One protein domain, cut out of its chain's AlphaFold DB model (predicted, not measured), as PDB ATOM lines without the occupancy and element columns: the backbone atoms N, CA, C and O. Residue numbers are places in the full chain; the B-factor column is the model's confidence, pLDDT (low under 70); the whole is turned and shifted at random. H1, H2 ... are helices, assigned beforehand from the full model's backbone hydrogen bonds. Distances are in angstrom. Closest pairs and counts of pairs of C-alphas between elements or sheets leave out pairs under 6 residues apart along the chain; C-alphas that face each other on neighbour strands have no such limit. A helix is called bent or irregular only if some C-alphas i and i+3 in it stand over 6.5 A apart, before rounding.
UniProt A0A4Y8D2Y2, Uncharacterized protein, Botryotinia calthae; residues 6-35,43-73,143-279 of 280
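What this domain is: This is residues 6 to 35, 43 to 73 and 143 to 279 of the 280 residues of an uncharacterized protein of Botryotinia calthae (UniProt A0A4Y8D2Y2). Three helical pieces, H4b, H5 and H6, make a core bundle that runs up and down, and H1 crosses H4b. The long helix H3 lies beyond H1 and only comes near it, while H4a, the other arm of the bent helix H4, folds back from H4b as a V. Residues 62 to 73 of H3, residues 143 to 157 of H4a and residues 203 to 210 of the stretch between H4b and H5 stick out from this body. The printed part has 198 residues, with six named helices in the order H1, H2, H3, H4, H5, H6 and no named strand, and its class is all helix. It is only just compact, close to loose, with a radius of gyration of the C-alphas of 19.6 A and spans of 62 by 44 by 37 A.

How they stand to each other: The longest helix, H4, residues 143 to 194, was assigned as one helix by its hydrogen bonds but is bent, with C-alphas 163 and 166 9.0 A apart. Its arms are H4a, residues 143 to 163, and H4b, residues 166 to 194, and their lines stand at a steep tilt of 45 degrees, opposite ways. H4 is the hub, touching three other helices through H4b. H4b touches H6, residues 255 to 278, the same way at a shallow tilt of 33 degrees, only just short of steep; their closest C-alphas, of Tyr 178 and Phe 256, are 4.6 A apart. H5, residues 216 to 232, and H6 form a helical hairpin, opposite ways at a shallow tilt of 21 degrees, with the closest C-alphas, of Ala 229 and Gly 255, 4.3 A apart. H4b and H5 form another helical hairpin, at a steep tilt of 42 degrees; H4b touches H5 with residues 178 to 186 alone, and the closest C-alphas, of Ile 182 and Gly 225, are 5.5 A apart. H1, residues 6 to 27, touches H4b the same way at a steep tilt of 63 degrees, with the C-alphas of Gly 20 and Ala 177 closest at 3.8 A; residues 170 to 180 alone of H4b take part. H1 is close to H3, residues 43 to 73, but not clearly touching it, with the closest C-alphas, of Ala 22 and Leu 53, 7.9 A apart. H2, residues 29 to 33, and H1 meet only through their link, and H2 and H3 are apart. Every O i to N i+4 pair is within hydrogen-bond range in H2, H4b, H5 and H6; the counts are 15 of 18 in H1, 26 of 27 in H3 and 15 of 17 in H4a.

Where its parts are: H4b is 40.9 A from first to last C-alpha, and C-alpha 194 is at (193.056, 166.801, 161.258). H3 is 43.9 A long, H6 32.6 A, H4a 31.8 A and H5 24.5 A. H1 is 32.2 A long, begins at C-alpha 6 at (173.924, 135.428, 144.860) and has a kink of 33 degrees near residue 21; it is only just irregular, with C-alphas 22 and 25 6.6 A apart. H6 ends at C-alpha 278 at (199.785, 164.367, 173.898).

The domain as a whole: The two C-alphas farthest apart, of Ser 73 and Gly 279, are 63.5 A apart. Residues 36 to 42 are cut out, with 17.0 A between C-alphas 35 and 43, and residues 74 to 142, with 49.4 A between C-alphas 73 and 143. The links H4 to H5 and H5 to H6 are long; in the latter, residues 234 to 235 pair antiparallel with residues 238 to 239. The mean pLDDT of the printed part is 83.2, and residues 6, 9 and 246 to 252 are under 70.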
ATOM      1  N   SER A   6     172.693 136.039 145.385       67.25
ATOM      2  CA  SER A   6     173.924 135.428 144.860       67.25
ATOM      3  C   SER A   6     174.609 136.299 143.804       67.25
ATOM      4  O   SER A   6     175.821 136.470 143.851       67.25
ATOM      5  N   GLU A   7     173.841 136.892 142.887       72.06
ATOM      6  CA  GLU A   7     174.385 137.786 141.851       72.06
ATOM      7  C   GLU A   7     174.895 139.088 142.472       72.06
ATOM      8  O   GLU A   7     175.944 139.599 142.096       72.06
ATOM      9  N   THR A   8     174.197 139.604 143.491       70.56
ATOM     10  CA  THR A   8     174.669 140.765 144.258       70.56
ATOM     11  C   THR A   8     176.012 140.481 144.934       70.56
ATOM     12  O   THR A   8     176.908 141.314 144.853       70.56
ATOM     13  N   GLY A   9     176.185 139.299 145.539       67.19
ATOM     14  CA  GLY A   9     177.463 138.878 146.125       67.19
ATOM     15  C   GLY A   9     178.589 138.751 145.092       67.19
ATOM     16  O   GLY A   9     179.706 139.202 145.347       67.19
ATOM     17  N   ALA A  10     178.291 138.216 143.903       71.50
ATOM     18  CA  ALA A  10     179.254 138.124 142.805       71.50
ATOM     19  C   ALA A  10     179.682 139.512 142.292       71.50
ATOM     20  O   ALA A  10     180.874 139.771 142.135       71.50
ATOM     21  N   CYS A  11     178.732 140.435 142.111       74.69
ATOM     22  CA  CYS A  11     179.024 141.817 141.722       74.69
ATOM     23  C   CYS A  11     179.890 142.548 142.757       74.69
ATOM     24  O   CYS A  11     180.814 143.261 142.373       74.69
ATOM     25  N   LEU A  12     179.611 142.372 144.052       72.44
ATOM     26  CA  LEU A  12     180.397 142.985 145.130       72.44
ATOM     27  C   LEU A  12     181.826 142.433 145.174       72.44
ATOM     28  O   LEU A  12     182.779 143.201 145.247       72.44
ATOM     29  N   SER A  13     181.983 141.118 145.019       70.50
ATOM     30  CA  SER A  13     183.304 140.471 144.984       70.50
ATOM     31  C   SER A  13     184.121 140.908 143.757       70.50
ATOM     32  O   SER A  13     185.324 141.167 143.848       70.50
ATOM     33  N   PHE A  14     183.457 141.072 142.608       77.69
ATOM     34  CA  PHE A  14     184.078 141.621 141.404       77.69
ATOM     35  C   PHE A  14     184.491 143.089 141.594       77.69
ATOM     36  O   PHE A  14     185.617 143.461 141.265       77.69
ATOM     37  N   ALA A  15     183.627 143.910 142.198       78.69
ATOM     38  CA  ALA A  15     183.938 145.300 142.523       78.69
ATOM     39  C   ALA A  15     185.112 145.416 143.513       78.69
ATOM     40  O   ALA A  15     185.981 146.263 143.316       78.69
ATOM     41  N   ALA A  16     185.184 144.543 144.521       75.00
ATOM     42  CA  ALA A  16     186.297 144.480 145.468       75.00
ATOM     43  C   ALA A  16     187.627 144.145 144.772       75.00
ATOM     44  O   ALA A  16     188.658 144.751 145.070       75.00
ATOM     45  N   SER A  17     187.596 143.231 143.798       77.25
ATOM     46  CA  SER A  17     188.772 142.866 142.999       77.25
ATOM     47  C   SER A  17     189.270 144.036 142.141       77.25
ATOM     48  O   SER A  17     190.470 144.325 142.129       77.25
ATOM     49  N   ILE A  18     188.354 144.753 141.475       81.19
ATOM     50  CA  ILE A  18     188.677 145.971 140.709       81.19
ATOM     51  C   ILE A  18     189.238 147.050 141.637       81.19
ATOM     52  O   ILE A  18     190.269 147.656 141.337       81.19
ATOM     53  N   PHE A  19     188.582 147.268 142.780       83.00
ATOM     54  CA  PHE A  19     189.012 148.243 143.774       83.00
ATOM     55  C   PHE A  19     190.443 147.963 144.224       83.00
ATOM     56  O   PHE A  19     191.280 148.852 144.109       83.00
ATOM     57  N   GLY A  20     190.754 146.730 144.643       79.19
ATOM     58  CA  GLY A  20     192.095 146.354 145.096       79.19
ATOM     59  C   GLY A  20     193.185 146.581 144.048       79.19
ATOM     60  O   GLY A  20     194.308 146.938 144.401       79.19
ATOM     61  N   PHE A  21     192.869 146.416 142.758       80.31
ATOM     62  CA  PHE A  21     193.818 146.701 141.680       80.31
ATOM     63  C   PHE A  21     194.012 148.201 141.474       80.31
ATOM     64  O   PHE A  21     195.145 148.685 141.452       80.31
ATOM     65  N   ALA A  22     192.914 148.947 141.354       81.50
ATOM     66  CA  ALA A  22     192.957 150.374 141.063       81.50
ATOM     67  C   ALA A  22     193.585 151.185 142.209       81.50
ATOM     68  O   ALA A  22     194.370 152.104 141.961       81.50
ATOM     69  N   THR A  23     193.271 150.845 143.462       82.25
ATOM     70  CA  THR A  23     193.770 151.577 144.631       82.25
ATOM     71  C   THR A  23     195.174 151.171 145.051       82.25
ATOM     72  O   THR A  23     195.809 151.920 145.783       82.25
ATOM     73  N   GLY A  24     195.736 150.069 144.537       82.75
ATOM     74  CA  GLY A  24     197.103 149.642 144.875       82.75
ATOM     75  C   GLY A  24     198.144 150.742 144.665       82.75
ATOM     76  O   GLY A  24     199.036 150.934 145.499       82.75
ATOM     77  N   TRP A  25     197.948 151.544 143.614       82.25
ATOM     78  CA  TRP A  25     198.781 152.697 143.275       82.25
ATOM     79  C   TRP A  25     198.865 153.750 144.391       82.25
ATOM     80  O   TRP A  25     199.886 154.425 144.516       82.25
ATOM     81  N   THR A  26     197.837 153.907 145.233       85.31
ATOM     82  CA  THR A  26     197.787 154.987 146.238       85.31
ATOM     83  C   THR A  26     198.887 154.874 147.292       85.31
ATOM     84  O   THR A  26     199.333 155.895 147.820       85.31
ATOM     85  N   SER A  27     199.376 153.660 147.554       82.19
ATOM     86  CA  SER A  27     200.428 153.398 148.541       82.19
ATOM     87  C   SER A  27     201.819 153.894 148.122       82.19
ATOM     88  O   SER A  27     202.626 154.238 148.982       82.19
ATOM     89  N   TYR A  28     202.088 153.999 146.818       84.19
ATOM     90  CA  TYR A  28     203.387 154.420 146.275       84.19
ATOM     91  C   TYR A  28     203.296 155.587 145.279       84.19
ATOM     92  O   TYR A  28     204.311 156.050 144.762       84.19
ATOM     93  N   ALA A  29     202.102 156.146 145.053       85.12
ATOM     94  CA  ALA A  29     201.892 157.330 144.217       85.12
ATOM     95  C   ALA A  29     202.811 158.506 144.607       85.12
ATOM     96  O   ALA A  29     203.293 159.243 143.740       85.12
ATOM     97  N   ALA A  30     203.078 158.664 145.908       83.75
ATOM     98  CA  ALA A  30     203.938 159.716 146.443       83.75
ATOM     99  C   ALA A  30     205.347 159.695 145.821       83.75
ATOM    100  O   ALA A  30     205.866 160.758 145.470       83.75
ATOM    101  N   ASP A  31     205.906 158.505 145.581       86.06
ATOM    102  CA  ASP A  31     207.260 158.307 145.044       86.06
ATOM    103  C   ASP A  31     207.435 158.904 143.641       86.06
ATOM    104  O   ASP A  31     208.532 159.316 143.263       86.06
ATOM    105  N   TYR A  32     206.351 158.968 142.866       82.62
ATOM    106  CA  TYR A  32     206.349 159.488 141.495       82.62
ATOM    107  C   TYR A  32     205.941 160.954 141.436       82.62
ATOM    108  O   TYR A  32     206.442 161.719 140.610       82.62
ATOM    109  N   THR A  33     205.052 161.372 142.338       82.88
ATOM    110  CA  THR A  33     204.604 162.769 142.408       82.88
ATOM    111  C   THR A  33     205.659 163.718 142.973       82.88
ATOM    112  O   THR A  33     205.540 164.922 142.762       82.88
ATOM    113  N   VAL A  34     206.726 163.209 143.604       80.88
ATOM    114  CA  VAL A  34     207.833 164.028 144.139       80.88
ATOM    115  C   VAL A  34     208.544 164.865 143.068       80.88
ATOM    116  O   VAL A  34     209.095 165.918 143.372       80.88
ATOM    117  N   TYR A  35     208.506 164.428 141.807       80.81
ATOM    118  CA  TYR A  35     209.114 165.148 140.687       80.81
ATOM    119  C   TYR A  35     208.225 166.266 140.123       80.81
ATOM    120  O   TYR A  35     208.648 166.973 139.208       80.81
ATOM    121  N   LYS A  43     193.778 170.128 140.700       87.75
ATOM    122  CA  LYS A  43     192.785 169.605 139.753       87.75
ATOM    123  C   LYS A  43     193.446 168.998 138.519       87.75
ATOM    124  O   LYS A  43     192.974 167.979 138.038       87.75
ATOM    125  N   SER A  44     194.535 169.591 138.026       88.69
ATOM    126  CA  SER A  44     195.255 169.049 136.874       88.69
ATOM    127  C   SER A  44     195.952 167.738 137.224       88.69
ATOM    128  O   SER A  44     195.801 166.778 136.477       88.69
ATOM    129  N   ILE A  45     196.629 167.666 138.378       88.06
ATOM    130  CA  ILE A  45     197.262 166.423 138.854       88.06
ATOM    131  C   ILE A  45     196.212 165.311 138.985       88.06
ATOM    132  O   ILE A  45     196.416 164.215 138.466       88.06
ATOM    133  N   PHE A  46     195.066 165.607 139.608       88.44
ATOM    134  CA  PHE A  46     193.969 164.649 139.744       88.44
ATOM    135  C   PHE A  46     193.415 164.198 138.387       88.44
ATOM    136  O   PHE A  46     193.342 163.001 138.141       88.44
ATOM    137  N   LEU A  47     193.062 165.127 137.492       91.44
ATOM    138  CA  LEU A  47     192.443 164.792 136.206       91.44
ATOM    139  C   LEU A  47     193.378 163.997 135.292       91.44
ATOM    140  O   LEU A  47     192.925 163.046 134.667       91.44
ATOM    141  N   TRP A  48     194.668 164.345 135.230       89.81
ATOM    142  CA  TRP A  48     195.636 163.588 134.431       89.81
ATOM    143  C   TRP A  48     195.897 162.198 135.005       89.81
ATOM    144  O   TRP A  48     195.956 161.238 134.244       89.81
ATOM    145  N   THR A  49     195.998 162.076 136.332       88.50
ATOM    146  CA  THR A  49     196.149 160.767 136.988       88.50
ATOM    147  C   THR A  49     194.902 159.913 136.766       88.50
ATOM    148  O   THR A  49     195.006 158.760 136.366       88.50
ATOM    149  N   PHE A  50     193.714 160.495 136.942       89.19
ATOM    150  CA  PHE A  50     192.444 159.810 136.729       89.19
ATOM    151  C   PHE A  50     192.277 159.366 135.273       89.19
ATOM    152  O   PHE A  50     191.997 158.200 135.032       89.19
ATOM    153  N   ALA A  51     192.506 160.256 134.301       90.62
ATOM    154  CA  ALA A  51     192.427 159.928 132.878       90.62
ATOM    155  C   ALA A  51     193.455 158.857 132.472       90.62
ATOM    156  O   ALA A  51     193.130 157.949 131.707       90.62
ATOM    157  N   GLY A  52     194.675 158.946 133.014       88.00
ATOM    158  CA  GLY A  52     195.747 157.983 132.777       88.00
ATOM    159  C   GLY A  52     195.473 156.593 133.355       88.00
ATOM    160  O   GLY A  52     195.996 155.623 132.820       88.00
ATOM    161  N   LEU A  53     194.644 156.484 134.397       87.00
ATOM    162  CA  LEU A  53     194.241 155.204 134.984       87.00
ATOM    163  C   LEU A  53     192.947 154.666 134.365       87.00
ATOM    164  O   LEU A  53     192.905 153.519 133.933       87.00
ATOM    165  N   ILE A  54     191.896 155.487 134.277       89.12
ATOM    166  CA  ILE A  54     190.556 155.029 133.885       89.12
ATOM    167  C   ILE A  54     190.523 154.481 132.457       89.12
ATOM    168  O   ILE A  54     189.871 153.474 132.203       89.12
ATOM    169  N   PHE A  55     191.235 155.119 131.522       90.31
ATOM    170  CA  PHE A  55     191.183 154.724 130.118       90.31
ATOM    171  C   PHE A  55     191.851 153.358 129.881       90.31
ATOM    172  O   PHE A  55     191.188 152.482 129.319       90.31
ATOM    173  N   PRO A  56     193.098 153.111 130.341       89.12
ATOM    174  CA  PRO A  56     193.694 151.781 130.250       89.12
ATOM    175  C   PRO A  56     192.915 150.719 131.024       89.12
ATOM    176  O   PRO A  56     192.707 149.641 130.475       89.12
ATOM    177  N   LEU A  57     192.449 151.025 132.245       88.25
ATOM    178  CA  LEU A  57     191.704 150.076 133.082       88.25
ATOM    179  C   LEU A  57     190.440 149.583 132.379       88.25
ATOM    180  O   LEU A  57     190.308 148.383 132.141       88.25
ATOM    181  N   LEU A  58     189.572 150.509 131.953       90.06
ATOM    182  CA  LEU A  58     188.339 150.162 131.246       90.06
ATOM    183  C   LEU A  58     188.630 149.376 129.968       90.06
ATOM    184  O   LEU A  58     187.945 148.400 129.679       90.06
ATOM    185  N   PHE A  59     189.655 149.769 129.207       90.50
ATOM    186  CA  PHE A  59     190.043 149.038 128.006       90.50
ATOM    187  C   PHE A  59     190.432 147.586 128.321       90.50
ATOM    188  O   PHE A  59     189.920 146.663 127.686       90.50
ATOM    189  N   THR A  60     191.302 147.371 129.312       87.81
ATOM    190  CA  THR A  60     191.752 146.025 129.691       87.81
ATOM    191  C   THR A  60     190.641 145.176 130.301       87.81
ATOM    192  O   THR A  60     190.552 143.991 129.986       87.81
ATOM    193  N   GLU A  61     189.761 145.765 131.112       87.62
ATOM    194  CA  GLU A  61     188.629 145.064 131.724       87.62
ATOM    195  C   GLU A  61     187.583 144.664 130.685       87.62
ATOM    196  O   GLU A  61     187.155 143.511 130.660       87.62
ATOM    197  N   MET A  62     187.214 145.575 129.775       89.31
ATOM    198  CA  MET A  62     186.289 145.262 128.681       89.31
ATOM    199  C   MET A  62     186.851 144.169 127.769       89.31
ATOM    200  O   MET A  62     186.116 143.269 127.362       89.31
ATOM    201  N   LEU A  63     188.154 144.214 127.470       88.00
ATOM    202  CA  LEU A  63     188.820 143.168 126.695       88.00
ATOM    203  C   LEU A  63     188.790 141.823 127.436       88.00
ATOM    204  O   LEU A  63     188.442 140.806 126.838       88.00
ATOM    205  N   GLY A  64     189.107 141.814 128.734       85.25
ATOM    206  CA  GLY A  64     189.037 140.619 129.575       85.25
ATOM    207  C   GLY A  64     187.628 140.025 129.621       85.25
ATOM    208  O   GLY A  64     187.460 138.827 129.398       85.25
ATOM    209  N   ALA A  65     186.607 140.864 129.808       85.88
ATOM    210  CA  ALA A  65     185.203 140.459 129.806       85.88
ATOM    211  C   ALA A  65     184.762 139.885 128.450       85.88
ATOM    212  O   ALA A  65     184.065 138.867 128.402       85.88
ATOM    213  N   ALA A  66     185.198 140.487 127.338       86.25
ATOM    214  CA  ALA A  66     184.910 139.985 125.997       86.25
ATOM    215  C   ALA A  66     185.530 138.597 125.764       86.25
ATOM    216  O   ALA A  66     184.849 137.691 125.281       86.25
ATOM    217  N   VAL A  67     186.795 138.400 126.156       84.31
ATOM    218  CA  VAL A  67     187.488 137.106 126.021       84.31
ATOM    219  C   VAL A  67     186.872 136.048 126.940       84.31
ATOM    220  O   VAL A  67     186.630 134.929 126.493       84.31
ATOM    221  N   ALA A  68     186.539 136.396 128.186       82.25
ATOM    222  CA  ALA A  68     185.866 135.485 129.113       82.25
ATOM    223  C   ALA A  68     184.472 135.067 128.605       82.25
ATOM    224  O   ALA A  68     184.100 133.898 128.677       82.25
ATOM    225  N   THR A  69     183.722 135.995 128.003       84.06
ATOM    226  CA  THR A  69     182.432 135.685 127.363       84.06
ATOM    227  C   THR A  69     182.617 134.768 126.151       84.06
ATOM    228  O   THR A  69     181.842 133.832 125.955       84.06
ATOM    229  N   ALA A  70     183.674 134.980 125.359       81.44
ATOM    230  CA  ALA A  70     184.018 134.097 124.246       81.44
ATOM    231  C   ALA A  70     184.392 132.683 124.724       81.44
ATOM    232  O   ALA A  70     183.994 131.715 124.081       81.44
ATOM    233  N   MET A  71     185.061 132.539 125.875       78.31
ATOM    234  CA  MET A  71     185.313 131.229 126.495       78.31
ATOM    235  C   MET A  71     184.028 130.521 126.936       78.31
ATOM    236  O   MET A  71     183.958 129.300 126.856       78.31
ATOM    237  N   ALA A  72     183.010 131.255 127.381       78.75
ATOM    238  CA  ALA A  72     181.723 130.678 127.775       78.75
ATOM    239  C   ALA A  72     180.818 130.322 126.577       78.75
ATOM    240  O   ALA A  72     179.796 129.649 126.743       78.75
ATOM    241  N   SER A  73     181.171 130.760 125.363       75.88
ATOM    242  CA  SER A  73     180.406 130.455 124.150       75.88
ATOM    243  C   SER A  73     180.409 128.953 123.824       75.88
ATOM    244  O   SER A  73     181.330 128.225 124.196       75.88
ATOM    245  N   ARG A 143     220.609 151.264 146.645       85.00
ATOM    246  CA  ARG A 143     219.928 151.100 145.363       85.00
ATOM    247  C   ARG A 143     219.615 149.662 144.925       85.00
ATOM    248  O   ARG A 143     218.633 149.019 145.296       85.00
ATOM    249  N   PHE A 144     220.523 149.226 144.056       87.50
ATOM    250  CA  PHE A 144     220.474 147.993 143.288       87.50
ATOM    251  C   PHE A 144     220.386 146.737 144.164       87.50
ATOM    252  O   PHE A 144     219.860 145.719 143.723       87.50
ATOM    253  N   PHE A 145     220.897 146.791 145.397       90.94
ATOM    254  CA  PHE A 145     220.902 145.642 146.291       90.94
ATOM    255  C   PHE A 145     219.497 145.356 146.824       90.94
ATOM    256  O   PHE A 145     219.054 144.210 146.818       90.94
ATOM    257  N   TRP A 146     218.750 146.403 147.190       89.94
ATOM    258  CA  TRP A 146     217.353 146.264 147.603       89.94
ATOM    259  C   TRP A 146     216.459 145.797 146.465       89.94
ATOM    260  O   TRP A 146     215.621 144.920 146.668       89.94
ATOM    261  N   THR A 147     216.664 146.330 145.257       89.88
ATOM    262  CA  THR A 147     215.914 145.867 144.084       89.88
ATOM    263  C   THR A 147     216.237 144.410 143.760       89.88
ATOM    264  O   THR A 147     215.330 143.647 143.461       89.88
ATOM    265  N   PHE A 148     217.500 143.991 143.890       91.00
ATOM    266  CA  PHE A 148     217.906 142.603 143.661       91.00
ATOM    267  C   PHE A 148     217.272 141.638 144.671       91.00
ATOM    268  O   PHE A 148     216.701 140.623 144.274       91.00
ATOM    269  N   ILE A 149     217.305 141.971 145.966       91.12
ATOM    270  CA  ILE A 149     216.651 141.168 147.009       91.12
ATOM    271  C   ILE A 149     215.143 141.095 146.772       91.12
ATOM    272  O   ILE A 149     214.575 140.007 146.815       91.12
ATOM    273  N   GLY A 150     214.496 142.229 146.487       89.56
ATOM    274  CA  GLY A 150     213.066 142.250 146.187       89.56
ATOM    275  C   GLY A 150     212.726 141.365 144.983       89.56
ATOM    276  O   GLY A 150     211.758 140.611 145.050       89.56
ATOM    277  N   THR A 151     213.573 141.368 143.945       90.56
ATOM    278  CA  THR A 151     213.461 140.458 142.798       90.56
ATOM    279  C   THR A 151     213.559 138.994 143.176       90.56
ATOM    280  O   THR A 151     212.703 138.212 142.770       90.56
ATOM    281  N   LEU A 152     214.530 138.612 144.000       91.81
ATOM    282  CA  LEU A 152     214.631 137.232 144.474       91.81
ATOM    283  C   LEU A 152     213.384 136.802 145.256       91.81
ATOM    284  O   LEU A 152     212.879 135.702 145.038       91.81
ATOM    285  N   ILE A 153     212.860 137.675 146.123       90.75
ATOM    286  CA  ILE A 153     211.683 137.381 146.950       90.75
ATOM    287  C   ILE A 153     210.437 137.195 146.083       90.75
ATOM    288  O   ILE A 153     209.770 136.168 146.201       90.75
ATOM    289  N   TYR A 154     210.115 138.142 145.192       87.38
ATOM    290  CA  TYR A 154     208.912 137.982 144.374       87.38
ATOM    291  C   TYR A 154     209.059 136.832 143.370       87.38
ATOM    292  O   TYR A 154     208.068 136.163 143.097       87.38
ATOM    293  N   CYS A 155     210.262 136.534 142.858       89.44
ATOM    294  CA  CYS A 155     210.490 135.350 142.023       89.44
ATOM    295  C   CYS A 155     210.237 134.054 142.804       89.44
ATOM    296  O   CYS A 155     209.589 133.148 142.283       89.44
ATOM    297  N   ALA A 156     210.692 133.978 144.059       90.12
ATOM    298  CA  ALA A 156     210.454 132.825 144.924       90.12
ATOM    299  C   ALA A 156     208.959 132.594 145.205       90.12
ATOM    300  O   ALA A 156     208.549 131.449 145.358       90.12
ATOM    301  N   ILE A 157     208.146 133.657 145.235       87.06
ATOM    302  CA  ILE A 157     206.685 133.574 145.402       87.06
ATOM    303  C   ILE A 157     205.985 133.271 144.065       87.06
ATOM    304  O   ILE A 157     205.053 132.468 144.012       87.06
ATOM    305  N   ALA A 158     206.441 133.883 142.970       85.62
ATOM    306  CA  ALA A 158     205.817 133.763 141.654       85.62
ATOM    307  C   ALA A 158     205.986 132.369 141.031       85.62
ATOM    308  O   ALA A 158     205.063 131.889 140.378       85.62
ATOM    309  N   ILE A 159     207.130 131.700 141.243       86.44
ATOM    310  CA  ILE A 159     207.394 130.367 140.673       86.44
ATOM    311  C   ILE A 159     206.379 129.323 141.187       86.44
ATOM    312  O   ILE A 159     205.748 128.671 140.354       86.44
ATOM    313  N   PRO A 160     206.136 129.174 142.507       85.25
ATOM    314  CA  PRO A 160     205.067 128.310 143.013       85.25
ATOM    315  C   PRO A 160     203.665 128.799 142.631       85.25
ATOM    316  O   PRO A 160     202.790 127.989 142.326       85.25
ATOM    317  N   GLY A 161     203.448 130.121 142.628       79.88
ATOM    318  CA  GLY A 161     202.156 130.726 142.295       79.88
ATOM    319  C   GLY A 161     201.710 130.483 140.850       79.88
ATOM    320  O   GLY A 161     200.511 130.443 140.586       79.88
ATOM    321  N   TYR A 162     202.650 130.251 139.926       78.19
ATOM    322  CA  TYR A 162     202.361 129.990 138.512       78.19
ATOM    323  C   TYR A 162     201.406 128.804 138.304       78.19
ATOM    324  O   TYR A 162     200.507 128.887 137.469       78.19
ATOM    325  N   GLY A 163     201.548 127.733 139.094       78.75
ATOM    326  CA  GLY A 163     200.721 126.530 138.953       78.75
ATOM    327  C   GLY A 163     199.231 126.745 139.248       78.75
ATOM    328  O   GLY A 163     198.403 126.008 138.729       78.75
ATOM    329  N   ASN A 164     198.882 127.764 140.041       79.38
ATOM    330  CA  ASN A 164     197.500 128.110 140.400       79.38
ATOM    331  C   ASN A 164     197.253 129.618 140.245       79.38
ATOM    332  O   ASN A 164     196.645 130.251 141.107       79.38
ATOM    333  N   PHE A 165     197.749 130.204 139.151       76.44
ATOM    334  CA  PHE A 165     197.837 131.658 138.985       76.44
ATOM    335  C   PHE A 165     196.518 132.399 139.244       76.44
ATOM    336  O   PHE A 165     196.503 133.344 140.026       76.44
ATOM    337  N   ALA A 166     195.414 131.967 138.624       73.62
ATOM    338  CA  ALA A 166     194.124 132.650 138.745       73.62
ATOM    339  C   ALA A 166     193.609 132.650 140.193       73.62
ATOM    340  O   ALA A 166     193.250 133.697 140.723       73.62
ATOM    341  N   TRP A 167     193.660 131.487 140.850       76.56
ATOM    342  CA  TRP A 167     193.229 131.336 142.238       76.56
ATOM    343  C   TRP A 167     194.099 132.153 143.202       76.56
ATOM    344  O   TRP A 167     193.575 132.828 144.088       76.56
ATOM    345  N   VAL A 168     195.426 132.132 143.019       79.69
ATOM    346  CA  VAL A 168     196.354 132.927 143.840       79.69
ATOM    347  C   VAL A 168     196.103 134.419 143.644       79.69
ATOM    348  O   VAL A 168     196.051 135.153 144.628       79.69
ATOM    349  N   LEU A 169     195.930 134.865 142.397       78.38
ATOM    350  CA  LEU A 169     195.719 136.273 142.074       78.38
ATOM    351  C   LEU A 169     194.424 136.798 142.701       78.38
ATOM    352  O   LEU A 169     194.468 137.821 143.370       78.38
ATOM    353  N   GLU A 170     193.301 136.096 142.540       76.19
ATOM    354  CA  GLU A 170     192.001 136.530 143.070       76.19
ATOM    355  C   GLU A 170     192.031 136.704 144.596       76.19
ATOM    356  O   GLU A 170     191.748 137.788 145.108       76.19
ATOM    357  N   ASN A 171     192.477 135.679 145.330       78.06
ATOM    358  CA  ASN A 171     192.563 135.744 146.792       78.06
ATOM    359  C   ASN A 171     193.550 136.829 147.259       78.06
ATOM    360  O   ASN A 171     193.306 137.524 148.246       78.06
ATOM    361  N   PHE A 172     194.670 137.003 146.551       78.31
ATOM    362  CA  PHE A 172     195.656 138.032 146.876       78.31
ATOM    363  C   PHE A 172     195.110 139.449 146.648       78.31
ATOM    364  O   PHE A 172     195.306 140.322 147.495       78.31
ATOM    365  N   MET A 173     194.380 139.669 145.550       79.00
ATOM    366  CA  MET A 173     193.757 140.956 145.236       79.00
ATOM    367  C   MET A 173     192.711 141.356 146.278       79.00
ATOM    368  O   MET A 173     192.684 142.517 146.685       79.00
ATOM    369  N   LEU A 174     191.904 140.407 146.763       77.44
ATOM    370  CA  LEU A 174     190.909 140.674 147.806       77.44
ATOM    371  C   LEU A 174     191.567 141.058 149.140       77.44
ATOM    372  O   LEU A 174     191.162 142.026 149.782       77.44
ATOM    373  N   VAL A 175     192.650 140.376 149.528       82.31
ATOM    374  CA  VAL A 175     193.417 140.740 150.732       82.31
ATOM    375  C   VAL A 175     194.041 142.133 150.602       82.31
ATOM    376  O   VAL A 175     193.995 142.925 151.548       82.31
ATOM    377  N   ILE A 176     194.595 142.458 149.430       85.06
ATOM    378  CA  ILE A 176     195.138 143.791 149.145       85.06
ATOM    379  C   ILE A 176     194.042 144.858 149.228       85.06
ATOM    380  O   ILE A 176     194.274 145.902 149.837       85.06
ATOM    381  N   ALA A 177     192.851 144.592 148.683       85.81
ATOM    382  CA  ALA A 177     191.718 145.512 148.734       85.81
ATOM    383  C   ALA A 177     191.362 145.897 150.178       85.81
ATOM    384  O   ALA A 177     191.178 147.078 150.474       85.81
ATOM    385  N   TYR A 178     191.339 144.929 151.099       88.25
ATOM    386  CA  TYR A 178     191.076 145.204 152.514       88.25
ATOM    387  C   TYR A 178     192.156 146.077 153.143       88.25
ATOM    388  O   TYR A 178     191.848 147.042 153.840       88.25
ATOM    389  N   TRP A 179     193.429 145.755 152.899       90.25
ATOM    390  CA  TRP A 179     194.540 146.531 153.443       90.25
ATOM    391  C   TRP A 179     194.531 147.976 152.926       90.25
ATOM    392  O   TRP A 179     194.659 148.913 153.718       90.25
ATOM    393  N   LEU A 180     194.313 148.161 151.621       89.88
ATOM    394  CA  LEU A 180     194.226 149.479 150.991       89.88
ATOM    395  C   LEU A 180     193.045 150.282 151.521       89.88
ATOM    396  O   LEU A 180     193.209 151.455 151.836       89.88
ATOM    397  N   ALA A 181     191.885 149.655 151.711       90.25
ATOM    398  CA  ALA A 181     190.727 150.318 152.299       90.25
ATOM    399  C   ALA A 181     191.010 150.838 153.720       90.25
ATOM    400  O   ALA A 181     190.612 151.950 154.077       90.25
ATOM    401  N   ILE A 182     191.749 150.077 154.534       93.12
ATOM    402  CA  ILE A 182     192.178 150.530 155.866       93.12
ATOM    403  C   ILE A 182     193.150 151.707 155.741       93.12
ATOM    404  O   ILE A 182     192.979 152.715 156.432       93.12
ATOM    405  N   TYR A 183     194.152 151.583 154.867       91.81
ATOM    406  CA  TYR A 183     195.153 152.619 154.617       91.81
ATOM    407  C   TYR A 183     194.510 153.933 154.158       91.81
ATOM    408  O   TYR A 183     194.772 154.984 154.745       91.81
ATOM    409  N   GLU A 184     193.621 153.875 153.168       90.75
ATOM    410  CA  GLU A 184     192.892 155.032 152.651       90.75
ATOM    411  C   GLU A 184     191.973 155.637 153.706       90.75
ATOM    412  O   GLU A 184     191.960 156.856 153.864       90.75
ATOM    413  N   GLY A 185     191.264 154.811 154.480       91.06
ATOM    414  CA  GLY A 185     190.404 155.291 155.561       91.06
ATOM    415  C   GLY A 185     191.173 156.116 156.594       91.06
ATOM    416  O   GLY A 185     190.754 157.216 156.963       91.06
ATOM    417  N   ILE A 186     192.354 155.648 157.003       92.50
ATOM    418  CA  ILE A 186     193.230 156.370 157.936       92.50
ATOM    419  C   ILE A 186     193.822 157.626 157.276       92.50
ATOM    420  O   ILE A 186     193.730 158.723 157.835       92.50
ATOM    421  N   ALA A 187     194.412 157.490 156.085       90.56
ATOM    422  CA  ALA A 187     195.115 158.575 155.404       90.56
ATOM    423  C   ALA A 187     194.174 159.725 155.007       90.56
ATOM    424  O   ALA A 187     194.494 160.896 155.229       90.56
ATOM    425  N   LEU A 188     192.991 159.409 154.468       91.25
ATOM    426  CA  LEU A 188     191.975 160.405 154.122       91.25
ATOM    427  C   LEU A 188     191.417 161.080 155.374       91.25
ATOM    428  O   LEU A 188     191.256 162.301 155.377       91.25
ATOM    429  N   SER A 189     191.185 160.323 156.451       91.69
ATOM    430  CA  SER A 189     190.708 160.891 157.713       91.69
ATOM    431  C   SER A 189     191.713 161.883 158.313       91.69
ATOM    432  O   SER A 189     191.322 162.990 158.692       91.69
ATOM    433  N   GLU A 190     193.013 161.555 158.329       90.06
ATOM    434  CA  GLU A 190     194.073 162.489 158.756       90.06
ATOM    435  C   GLU A 190     194.129 163.722 157.844       90.06
ATOM    436  O   GLU A 190     194.175 164.857 158.326       90.06
ATOM    437  N   HIS A 191     194.074 163.526 156.523       89.00
ATOM    438  CA  HIS A 191     194.158 164.618 155.556       89.00
ATOM    439  C   HIS A 191     192.983 165.602 155.655       89.00
ATOM    440  O   HIS A 191     193.195 166.820 155.621       89.00
ATOM    441  N   ILE A 192     191.755 165.094 155.777       89.19
ATOM    442  CA  ILE A 192     190.525 165.892 155.730       89.19
ATOM    443  C   ILE A 192     190.231 166.533 157.091       89.19
ATOM    444  O   ILE A 192     190.049 167.750 157.159       89.19
ATOM    445  N   PHE A 193     190.200 165.751 158.175       87.44
ATOM    446  CA  PHE A 193     189.707 166.238 159.468       87.44
ATOM    447  C   PHE A 193     190.790 166.912 160.315       87.44
ATOM    448  O   PHE A 193     190.537 167.959 160.917       87.44
ATOM    449  N   PHE A 194     192.000 166.349 160.345       86.50
ATOM    450  CA  PHE A 194     193.056 166.801 161.258       86.50
ATOM    451  C   PHE A 194     194.020 167.785 160.599       86.50
ATOM    452  O   PHE A 194     194.325 168.832 161.170       86.50
ATOM    453  N   LYS A 195     194.462 167.497 159.372       85.25
ATOM    454  CA  LYS A 195     195.364 168.375 158.608       85.25
ATOM    455  C   LYS A 195     194.625 169.460 157.826       85.25
ATOM    456  O   LYS A 195     195.241 170.470 157.492       85.25
ATOM    457  N   LYS A 196     193.316 169.288 157.586       85.56
ATOM    458  CA  LYS A 196     192.448 170.229 156.847       85.56
ATOM    459  C   LYS A 196     193.047 170.612 155.487       85.56
ATOM    460  O   LYS A 196     193.059 171.775 155.084       85.56
ATOM    461  N   GLY A 197     193.572 169.609 154.784       83.38
ATOM    462  CA  GLY A 197     194.265 169.752 153.509       83.38
ATOM    463  C   GLY A 197     195.783 169.926 153.625       83.38
ATOM    464  O   GLY A 197     196.394 169.743 154.675       83.38
ATOM    465  N   PHE A 198     196.415 170.298 152.509       79.75
ATOM    466  CA  PHE A 198     197.879 170.361 152.382       79.75
ATOM    467  C   PHE A 198     198.565 171.429 153.256       79.75
ATOM    468  O   PHE A 198     199.759 171.324 153.513       79.75
ATOM    469  N   GLN A 199     197.834 172.435 153.748       79.00
ATOM    470  CA  GLN A 199     198.403 173.501 154.588       79.00
ATOM    471  C   GLN A 199     198.804 173.018 155.992       79.00
ATOM    472  O   GLN A 199     199.683 173.617 156.614       79.00
ATOM    473  N   GLY A 200     198.174 171.944 156.486       78.94
ATOM    474  CA  GLY A 200     198.493 171.334 157.779       78.94
ATOM    475  C   GLY A 200     199.728 170.430 157.755       78.94
ATOM    476  O   GLY A 200     200.180 169.983 158.812       78.94
ATOM    477  N   TYR A 201     200.285 170.154 156.576       83.31
ATOM    478  CA  TYR A 201     201.518 169.387 156.440       83.31
ATOM    479  C   TYR A 201     202.723 170.318 156.598       83.31
ATOM    480  O   TYR A 201     202.768 171.421 156.053       83.31
ATOM    481  N   ARG A 202     203.708 169.875 157.383       82.88
ATOM    482  CA  ARG A 202     204.975 170.578 157.622       82.88
ATOM    483  C   ARG A 202     206.114 169.658 157.183       82.88
ATOM    484  O   ARG A 202     206.573 168.868 158.008       82.88
ATOM    485  N   PRO A 203     206.539 169.723 155.906       79.69
ATOM    486  CA  PRO A 203     207.588 168.854 155.376       79.69
ATOM    487  C   PRO A 203     208.885 168.952 156.175       79.69
ATOM    488  O   PRO A 203     209.556 167.955 156.360       79.69
ATOM    489  N   GLU A 204     209.188 170.126 156.729       81.94
ATOM    490  CA  GLU A 204     210.372 170.391 157.560       81.94
ATOM    491  C   GLU A 204     210.490 169.472 158.788       81.94
ATOM    492  O   GLU A 204     211.595 169.172 159.232       81.94
ATOM    493  N   ASN A 205     209.366 168.993 159.329       82.31
ATOM    494  CA  ASN A 205     209.343 168.191 160.552       82.31
ATOM    495  C   ASN A 205     209.501 166.680 160.294       82.31
ATOM    496  O   ASN A 205     209.403 165.903 161.240       82.31
ATOM    497  N   TYR A 206     209.718 166.240 159.049       77.75
ATOM    498  CA  TYR A 206     209.672 164.813 158.694       77.75
ATOM    499  C   TYR A 206     210.716 163.941 159.414       77.75
ATOM    500  O   TYR A 206     210.468 162.759 159.627       77.75
ATOM    501  N   MET A 207     211.855 164.518 159.818       78.69
ATOM    502  CA  MET A 207     212.918 163.814 160.556       78.69
ATOM    503  C   MET A 207     212.793 163.942 162.078       78.69
ATOM    504  O   MET A 207     213.539 163.293 162.810       78.69
ATOM    505  N   ASP A 208     211.887 164.787 162.575       79.88
ATOM    506  CA  ASP A 208     211.750 165.053 164.005       79.88
ATOM    507  C   ASP A 208     210.629 164.196 164.603       79.88
ATOM    508  O   ASP A 208     209.454 164.576 164.622       79.88
ATOM    509  N   ALA A 209     211.011 163.037 165.147       77.00
ATOM    510  CA  ALA A 209     210.095 162.115 165.816       77.00
ATOM    511  C   ALA A 209     209.312 162.769 166.971       77.00
ATOM    512  O   ALA A 209     208.229 162.306 167.321       77.00
ATOM    513  N   SER A 210     209.818 163.860 167.563       74.56
ATOM    514  CA  SER A 210     209.121 164.565 168.642       74.56
ATOM    515  C   SER A 210     207.949 165.424 168.146       74.56
ATOM    516  O   SER A 210     207.033 165.725 168.914       74.56
ATOM    517  N   ARG A 211     207.933 165.785 166.862       75.19
ATOM    518  CA  ARG A 211     206.880 166.606 166.242       75.19
ATOM    519  C   ARG A 211     205.873 165.786 165.448       75.19
ATOM    520  O   ARG A 211     204.850 166.323 165.022       75.19
ATOM    521  N   LEU A 212     206.168 164.508 165.234       79.38
ATOM    522  CA  LEU A 212     205.284 163.569 164.567       79.38
ATOM    523  C   LEU A 212     204.304 162.939 165.568       79.38
ATOM    524  O   LEU A 212     204.615 162.813 166.758       79.38
ATOM    525  N   PRO A 213     203.102 162.558 165.107       78.88
ATOM    526  CA  PRO A 213     202.170 161.810 165.934       78.88
ATOM    527  C   PRO A 213     202.770 160.460 166.334       78.88
ATOM    528  O   PRO A 213     203.512 159.846 165.570       78.88
ATOM    529  N   LEU A 214     202.415 159.983 167.528       77.88
ATOM    530  CA  LEU A 214     202.936 158.732 168.092       77.88
ATOM    531  C   LEU A 214     202.529 157.492 167.279       77.88
ATOM    532  O   LEU A 214     203.139 156.437 167.427       77.88
ATOM    533  N   GLY A 215     201.489 157.603 166.446       82.62
ATOM    534  CA  GLY A 215     201.011 156.519 165.588       82.62
ATOM    535  C   GLY A 215     200.180 155.466 166.325       82.62
ATOM    536  O   GLY A 215     199.737 154.502 165.707       82.62
ATOM    537  N   ILE A 216     199.903 155.658 167.620       85.38
ATOM    538  CA  ILE A 216     199.101 154.724 168.421       85.38
ATOM    539  C   ILE A 216     197.655 154.732 167.918       85.38
ATOM    540  O   ILE A 216     197.055 153.671 167.754       85.38
ATOM    541  N   ALA A 217     197.116 155.917 167.606       87.12
ATOM    542  CA  ALA A 217     195.786 156.037 167.011       87.12
ATOM    543  C   ALA A 217     195.695 155.317 165.654       87.12
ATOM    544  O   ALA A 217     194.715 154.621 165.401       87.12
ATOM    545  N   ALA A 218     196.732 155.431 164.815       87.56
ATOM    546  CA  ALA A 218     196.791 154.759 163.516       87.56
ATOM    547  C   ALA A 218     196.867 153.234 163.666       87.56
ATOM    548  O   ALA A 218     196.121 152.518 163.009       87.56
ATOM    549  N   MET A 219     197.714 152.733 164.570       90.75
ATOM    550  CA  MET A 219     197.863 151.297 164.822       90.75
ATOM    551  C   MET A 219     196.576 150.678 165.378       90.75
ATOM    552  O   MET A 219     196.145 149.623 164.923       90.75
ATOM    553  N   MET A 220     195.921 151.347 166.326       90.94
ATOM    554  CA  MET A 220     194.648 150.873 166.872       90.94
ATOM    555  C   MET A 220     193.527 150.928 165.828       90.94
ATOM    556  O   MET A 220     192.767 149.970 165.707       90.94
ATOM    557  N   ALA A 221     193.447 151.999 165.032       91.81
ATOM    558  CA  ALA A 221     192.484 152.092 163.936       91.81
ATOM    559  C   ALA A 221     192.716 151.024 162.860       91.81
ATOM    560  O   ALA A 221     191.759 150.468 162.325       91.81
ATOM    561  N   PHE A 222     193.979 150.681 162.594       92.25
ATOM    562  CA  PHE A 222     194.338 149.575 161.716       92.25
ATOM    563  C   PHE A 222     193.785 148.245 162.242       92.25
ATOM    564  O   PHE A 222     193.149 147.515 161.489       92.25
ATOM    565  N   LEU A 223     193.931 147.956 163.542       93.31
ATOM    566  CA  LEU A 223     193.371 146.742 164.155       93.31
ATOM    567  C   LEU A 223     191.836 146.690 164.073       93.31
ATOM    568  O   LEU A 223     191.274 145.634 163.787       93.31
ATOM    569  N   PHE A 224     191.148 147.820 164.275       90.56
ATOM    570  CA  PHE A 224     189.696 147.897 164.077       90.56
ATOM    571  C   PHE A 224     189.295 147.722 162.607       90.56
ATOM    572  O   PHE A 224     188.289 147.075 162.325       90.56
ATOM    573  N   GLY A 225     190.093 148.240 161.672       89.38
ATOM    574  CA  GLY A 225     189.925 147.995 160.241       89.38
ATOM    575  C   GLY A 225     190.074 146.513 159.882       89.38
ATOM    576  O   GLY A 225     189.223 145.969 159.183       89.38
ATOM    577  N   VAL A 226     191.092 145.832 160.425       90.19
ATOM    578  CA  VAL A 226     191.291 144.379 160.257       90.19
ATOM    579  C   VAL A 226     190.107 143.603 160.827       90.19
ATOM    580  O   VAL A 226     189.626 142.669 160.194       90.19
ATOM    581  N   MET A 227     189.589 144.007 161.989       89.62
ATOM    582  CA  MET A 227     188.368 143.424 162.548       89.62
ATOM    583  C   MET A 227     187.175 143.603 161.597       89.62
ATOM    584  O   MET A 227     186.456 142.639 161.350       89.62
ATOM    585  N   GLY A 228     186.995 144.797 161.025       85.25
ATOM    586  CA  GLY A 228     185.963 145.071 160.020       85.25
ATOM    587  C   GLY A 228     186.082 144.161 158.794       85.25
ATOM    588  O   GLY A 228     185.096 143.533 158.409       85.25
ATOM    589  N   ALA A 229     187.295 144.011 158.252       86.31
ATOM    590  CA  ALA A 229     187.575 143.105 157.140       86.31
ATOM    591  C   ALA A 229     187.246 141.648 157.501       86.31
ATOM    592  O   ALA A 229     186.462 141.003 156.814       86.31
ATOM    593  N   VAL A 230     187.768 141.134 158.619       85.50
ATOM    594  CA  VAL A 230     187.569 139.734 159.037       85.50
ATOM    595  C   VAL A 230     186.093 139.418 159.282       85.50
ATOM    596  O   VAL A 230     185.629 138.340 158.923       85.50
ATOM    597  N   LEU A 231     185.320 140.338 159.861       84.88
ATOM    598  CA  LEU A 231     183.898 140.095 160.122       84.88
ATOM    599  C   LEU A 231     183.056 139.998 158.839       84.88
ATOM    600  O   LEU A 231     181.999 139.356 158.861       84.88
ATOM    601  N   CYS A 232     183.515 140.608 157.743       80.94
ATOM    602  CA  CYS A 232     182.722 140.836 156.532       80.94
ATOM    603  C   CYS A 232     183.299 140.170 155.278       80.94
ATOM    604  O   CYS A 232     182.607 140.101 154.266       80.94
ATOM    605  N   MET A 233     184.524 139.646 155.354       80.69
ATOM    606  CA  MET A 233     185.165 138.953 154.243       80.69
ATOM    607  C   MET A 233     184.436 137.655 153.904       80.69
ATOM    608  O   MET A 233     184.035 136.895 154.791       80.69
ATOM    609  N   ALA A 234     184.307 137.389 152.609       75.75
ATOM    610  CA  ALA A 234     183.822 136.128 152.072       75.75
ATOM    611  C   ALA A 234     184.918 135.523 151.188       75.75
ATOM    612  O   ALA A 234     184.909 135.664 149.973       75.75
ATOM    613  N   GLN A 235     185.898 134.889 151.834       72.31
ATOM    614  CA  GLN A 235     187.035 134.245 151.176       72.31
ATOM    615  C   GLN A 235     186.857 132.729 151.147       72.31
ATOM    616  O   GLN A 235     186.158 132.159 151.989       72.31
ATOM    617  N   VAL A 236     187.569 132.056 150.237       71.38
ATOM    618  CA  VAL A 236     187.534 130.585 150.104       71.38
ATOM    619  C   VAL A 236     187.927 129.887 151.414       71.38
ATOM    620  O   VAL A 236     187.391 128.835 151.750       71.38
ATOM    621  N   TRP A 237     188.845 130.482 152.182       73.25
ATOM    622  CA  TRP A 237     189.314 129.932 153.458       73.25
ATOM    623  C   TRP A 237     188.474 130.352 154.671       73.25
ATOM    624  O   TRP A 237     188.550 129.706 155.716       73.25
ATOM    625  N   PHE A 238     187.717 131.450 154.586       78.75
ATOM    626  CA  PHE A 238     186.955 131.972 155.716       78.75
ATOM    627  C   PHE A 238     185.860 132.935 155.269       78.75
ATOM    628  O   PHE A 238     186.114 133.920 154.576       78.75
ATOM    629  N   THR A 239     184.658 132.706 155.788       80.88
ATOM    630  CA  THR A 239     183.517 133.607 155.631       80.88
ATOM    631  C   THR A 239     183.134 134.184 156.986       80.88
ATOM    632  O   THR A 239     182.717 133.451 157.894       80.88
ATOM    633  N   GLY A 240     183.254 135.502 157.116       81.12
ATOM    634  CA  GLY A 240     182.895 136.237 158.316       81.12
ATOM    635  C   GLY A 240     181.390 136.195 158.612       81.12
ATOM    636  O   GLY A 240     180.573 135.993 157.708       81.12
ATOM    637  N   PRO A 241     180.986 136.376 159.882       81.69
ATOM    638  CA  PRO A 241     179.584 136.306 160.294       81.69
ATOM    639  C   PRO A 241     178.688 137.324 159.574       81.69
ATOM    640  O   PRO A 241     177.537 137.006 159.294       81.69
ATOM    641  N   ILE A 242     179.205 138.511 159.240       78.44
ATOM    642  CA  ILE A 242     178.467 139.529 158.477       78.44
ATOM    643  C   ILE A 242     178.479 139.181 156.984       78.44
ATOM    644  O   ILE A 242     177.437 139.254 156.338       78.44
ATOM    645  N   GLY A 243     179.607 138.689 156.457       73.25
ATOM    646  CA  GLY A 243     179.709 138.228 155.065       73.25
ATOM    647  C   GLY A 243     178.705 137.116 154.725       73.25
ATOM    648  O   GLY A 243     178.125 137.108 153.639       73.25
ATOM    649  N   LYS A 244     178.400 136.234 155.690       75.19
ATOM    650  CA  LYS A 244     177.343 135.208 155.571       75.19
ATOM    651  C   LYS A 244     175.934 135.789 155.432       75.19
ATOM    652  O   LYS A 244     175.079 135.160 154.822       75.19
ATOM    653  N   LEU A 245     175.672 136.967 156.002       74.94
ATOM    654  CA  LEU A 245     174.364 137.627 155.921       74.94
ATOM    655  C   LEU A 245     174.175 138.377 154.592       74.94
ATOM    656  O   LEU A 245     173.040 138.551 154.141       74.94
ATOM    657  N   CYS A 246     175.275 138.800 153.967       66.56
ATOM    658  CA  CYS A 246     175.301 139.615 152.750       66.56
ATOM    659  C   CYS A 246     175.228 138.811 151.435       66.56
ATOM    660  O   CYS A 246     175.287 139.408 150.363       66.56
ATOM    661  N   GLY A 247     175.034 137.487 151.486       61.34
ATOM    662  CA  GLY A 247     174.897 136.631 150.301       61.34
ATOM    663  C   GLY A 247     174.040 135.385 150.539       61.34
ATOM    664  O   GLY A 247     173.350 135.275 151.550       61.34
ATOM    665  N   ALA A 248     174.034 134.476 149.562       61.22
ATOM    666  CA  ALA A 248     173.410 133.154 149.678       61.22
ATOM    667  C   ALA A 248     174.450 132.129 150.184       61.22
ATOM    668  O   ALA A 248     175.062 132.346 151.222       61.22
ATOM    669  N   GLU A 249     174.682 131.034 149.460       58.22
ATOM    670  CA  GLU A 249     175.545 129.919 149.887       58.22
ATOM    671  C   GLU A 249     177.033 130.295 150.064       58.22
ATOM    672  O   GLU A 249     177.695 129.761 150.950       58.22
ATOM    673  N   TYR A 250     177.533 131.273 149.295       57.47
ATOM    674  CA  TYR A 250     178.946 131.694 149.292       57.47
ATOM    675  C   TYR A 250     179.215 133.035 150.007       57.47
ATOM    676  O   TYR A 250     180.356 133.486 150.063       57.47
ATOM    677  N   GLY A 251     178.189 133.663 150.599       61.59
ATOM    678  CA  GLY A 251     178.303 135.002 151.196       61.59
ATOM    679  C   GLY A 251     178.487 136.123 150.161       61.59
ATOM    680  O   GLY A 251     178.472 135.885 148.955       61.59
ATOM    681  N   GLY A 252     178.571 137.366 150.630       65.94
ATOM    682  CA  GLY A 252     178.908 138.531 149.806       65.94
ATOM    683  C   GLY A 252     180.079 139.266 150.441       65.94
ATOM    684  O   GLY A 252     180.006 139.593 151.627       65.94
ATOM    685  N   ASP A 253     181.151 139.485 149.681       71.44
ATOM    686  CA  ASP A 253     182.328 140.183 150.186       71.44
ATOM    687  C   ASP A 253     182.061 141.690 150.267       71.44
ATOM    688  O   ASP A 253     181.974 142.373 149.252       71.44
ATOM    689  N   VAL A 254     181.902 142.183 151.497       75.69
ATOM    690  CA  VAL A 254     181.779 143.617 151.828       75.69
ATOM    691  C   VAL A 254     182.931 144.026 152.757       75.69
ATOM    692  O   VAL A 254     182.812 144.897 153.626       75.69
ATOM    693  N   GLY A 255     184.044 143.289 152.669       77.62
ATOM    694  CA  GLY A 255     185.179 143.424 153.567       77.62
ATOM    695  C   GLY A 255     185.853 144.782 153.445       77.62
ATOM    696  O   GLY A 255     186.224 145.359 154.465       77.62
ATOM    697  N   PHE A 256     185.977 145.330 152.234       81.25
ATOM    698  CA  PHE A 256     186.725 146.569 152.026       81.25
ATOM    699  C   PHE A 256     185.936 147.811 152.472       81.25
ATOM    700  O   PHE A 256     186.507 148.678 153.132       81.25
ATOM    701  N   GLU A 257     184.626 147.897 152.221       84.81
ATOM    702  CA  GLU A 257     183.810 149.048 152.635       84.81
ATOM    703  C   GLU A 257     183.736 149.160 154.158       84.81
ATOM    704  O   GLU A 257     183.859 150.252 154.721       84.81
ATOM    705  N   LEU A 258     183.566 148.025 154.843       85.94
ATOM    706  CA  LEU A 258     183.519 148.012 156.300       85.94
ATOM    707  C   LEU A 258     184.904 148.147 156.924       85.94
ATOM    708  O   LEU A 258     185.021 148.820 157.948       85.94
ATOM    709  N   ALA A 259     185.961 147.630 156.294       88.38
ATOM    710  CA  ALA A 259     187.328 147.926 156.713       88.38
ATOM    711  C   ALA A 259     187.630 149.432 156.636       88.38
ATOM    712  O   ALA A 259     188.175 149.985 157.593       88.38
ATOM    713  N   PHE A 260     187.204 150.107 155.561       89.38
ATOM    714  CA  PHE A 260     187.306 151.561 155.408       89.38
ATOM    715  C   PHE A 260     186.494 152.313 156.469       89.38
ATOM    716  O   PHE A 260     186.989 153.255 157.092       89.38
ATOM    717  N   ALA A 261     185.239 151.917 156.696       90.88
ATOM    718  CA  ALA A 261     184.365 152.593 157.651       90.88
ATOM    719  C   ALA A 261     184.879 152.445 159.091       90.88
ATOM    720  O   ALA A 261     184.979 153.432 159.824       90.88
ATOM    721  N   PHE A 262     185.252 151.227 159.493       90.12
ATOM    722  CA  PHE A 262     185.751 150.946 160.839       90.12
ATOM    723  C   PHE A 262     187.088 151.640 161.087       90.12
ATOM    724  O   PHE A 262     187.258 152.251 162.146       90.12
ATOM    725  N   SER A 263     188.013 151.608 160.122       92.38
ATOM    726  CA  SER A 263     189.296 152.306 160.247       92.38
ATOM    727  C   SER A 263     189.102 153.821 160.334       92.38
ATOM    728  O   SER A 263     189.642 154.447 161.241       92.38
ATOM    729  N   SER A 264     188.256 154.414 159.485       91.25
ATOM    730  CA  SER A 264     188.018 155.864 159.455       91.25
ATOM    731  C   SER A 264     187.354 156.372 160.737       91.25
ATOM    732  O   SER A 264     187.805 157.349 161.337       91.25
ATOM    733  N   ILE A 265     186.294 155.696 161.200       92.75
ATOM    734  CA  ILE A 265     185.555 156.097 162.408       92.75
ATOM    735  C   ILE A 265     186.439 155.945 163.648       92.75
ATOM    736  O   ILE A 265     186.534 156.871 164.462       92.75
ATOM    737  N   SER A 266     187.111 154.796 163.789       92.06
ATOM    738  CA  SER A 266     188.000 154.554 164.927       92.06
ATOM    739  C   SER A 266     189.187 155.514 164.922       92.06
ATOM    740  O   SER A 266     189.509 156.067 165.975       92.06
ATOM    741  N   TYR A 267     189.778 155.800 163.756       91.75
ATOM    742  CA  TYR A 267     190.865 156.765 163.630       91.75
ATOM    743  C   TYR A 267     190.426 158.163 164.056       91.75
ATOM    744  O   TYR A 267     191.082 158.764 164.900       91.75
ATOM    745  N   CYS A 268     189.287 158.660 163.567       90.81
ATOM    746  CA  CYS A 268     188.763 159.966 163.970       90.81
ATOM    747  C   CYS A 268     188.572 160.078 165.491       90.81
ATOM    748  O   CYS A 268     188.978 161.074 166.096       90.81
ATOM    749  N   GLY A 269     188.007 159.050 166.132       89.62
ATOM    750  CA  GLY A 269     187.835 159.031 167.586       89.62
ATOM    751  C   GLY A 269     189.169 158.995 168.340       89.62
ATOM    752  O   GLY A 269     189.425 159.829 169.213       89.62
ATOM    753  N   LEU A 270     190.042 158.054 167.983       89.62
ATOM    754  CA  LEU A 270     191.319 157.824 168.663       89.62
ATOM    755  C   LEU A 270     192.307 158.969 168.451       89.62
ATOM    756  O   LEU A 270     193.000 159.363 169.387       89.62
ATOM    757  N   ARG A 271     192.338 159.553 167.254       88.56
ATOM    758  CA  ARG A 271     193.204 160.685 166.919       88.56
ATOM    759  C   ARG A 271     192.798 161.946 167.678       88.56
ATOM    760  O   ARG A 271     193.664 162.656 168.184       88.56
ATOM    761  N   CYS A 272     191.497 162.184 167.875       87.19
ATOM    762  CA  CYS A 272     191.029 163.257 168.760       87.19
ATOM    763  C   CYS A 272     191.521 163.074 170.206       87.19
ATOM    764  O   CYS A 272     191.864 164.055 170.867       87.19
ATOM    765  N   LEU A 273     191.555 161.836 170.709       87.12
ATOM    766  CA  LEU A 273     192.065 161.530 172.049       87.12
ATOM    767  C   LEU A 273     193.588 161.679 172.135       87.12
ATOM    768  O   LEU A 273     194.087 162.225 173.118       87.12
ATOM    769  N   GLU A 274     194.315 161.237 171.109       85.75
ATOM    770  CA  GLU A 274     195.774 161.355 171.018       85.75
ATOM    771  C   GLU A 274     196.204 162.828 171.051       85.75
ATOM    772  O   GLU A 274     197.020 163.207 171.893       85.75
ATOM    773  N   ILE A 275     195.545 163.682 170.260       85.69
ATOM    774  CA  ILE A 275     195.796 165.129 170.249       85.69
ATOM    775  C   ILE A 275     195.464 165.758 171.608       85.69
ATOM    776  O   ILE A 275     196.245 166.560 172.113       85.69
ATOM    777  N   LYS A 276     194.344 165.384 172.245       84.88
ATOM    778  CA  LYS A 276     193.981 165.913 173.574       84.88
ATOM    779  C   LYS A 276     194.978 165.524 174.665       84.88
ATOM    780  O   LYS A 276     195.196 166.307 175.583       84.88
ATOM    781  N   ARG A 277     195.545 164.317 174.598       85.56
ATOM    782  CA  ARG A 277     196.417 163.774 175.650       85.56
ATOM    783  C   ARG A 277     197.889 164.135 175.460       85.56
ATOM    784  O   ARG A 277     198.577 164.353 176.450       85.56
ATOM    785  N   PHE A 278     198.367 164.174 174.218       81.31
ATOM    786  CA  PHE A 278     199.785 164.367 173.898       81.31
ATOM    787  C   PHE A 278     200.077 165.683 173.170       81.31
ATOM    788  O   PHE A 278     201.245 166.023 173.002       81.31
ATOM    789  N   GLY A 279     199.050 166.424 172.743       73.06
ATOM    790  CA  GLY A 279     199.198 167.697 172.033       73.06
ATOM    791  C   GLY A 279     199.716 167.574 170.595       73.06
ATOM    792  O   GLY A 279     200.018 168.598 169.986       73.06
TER     793      GLY A 279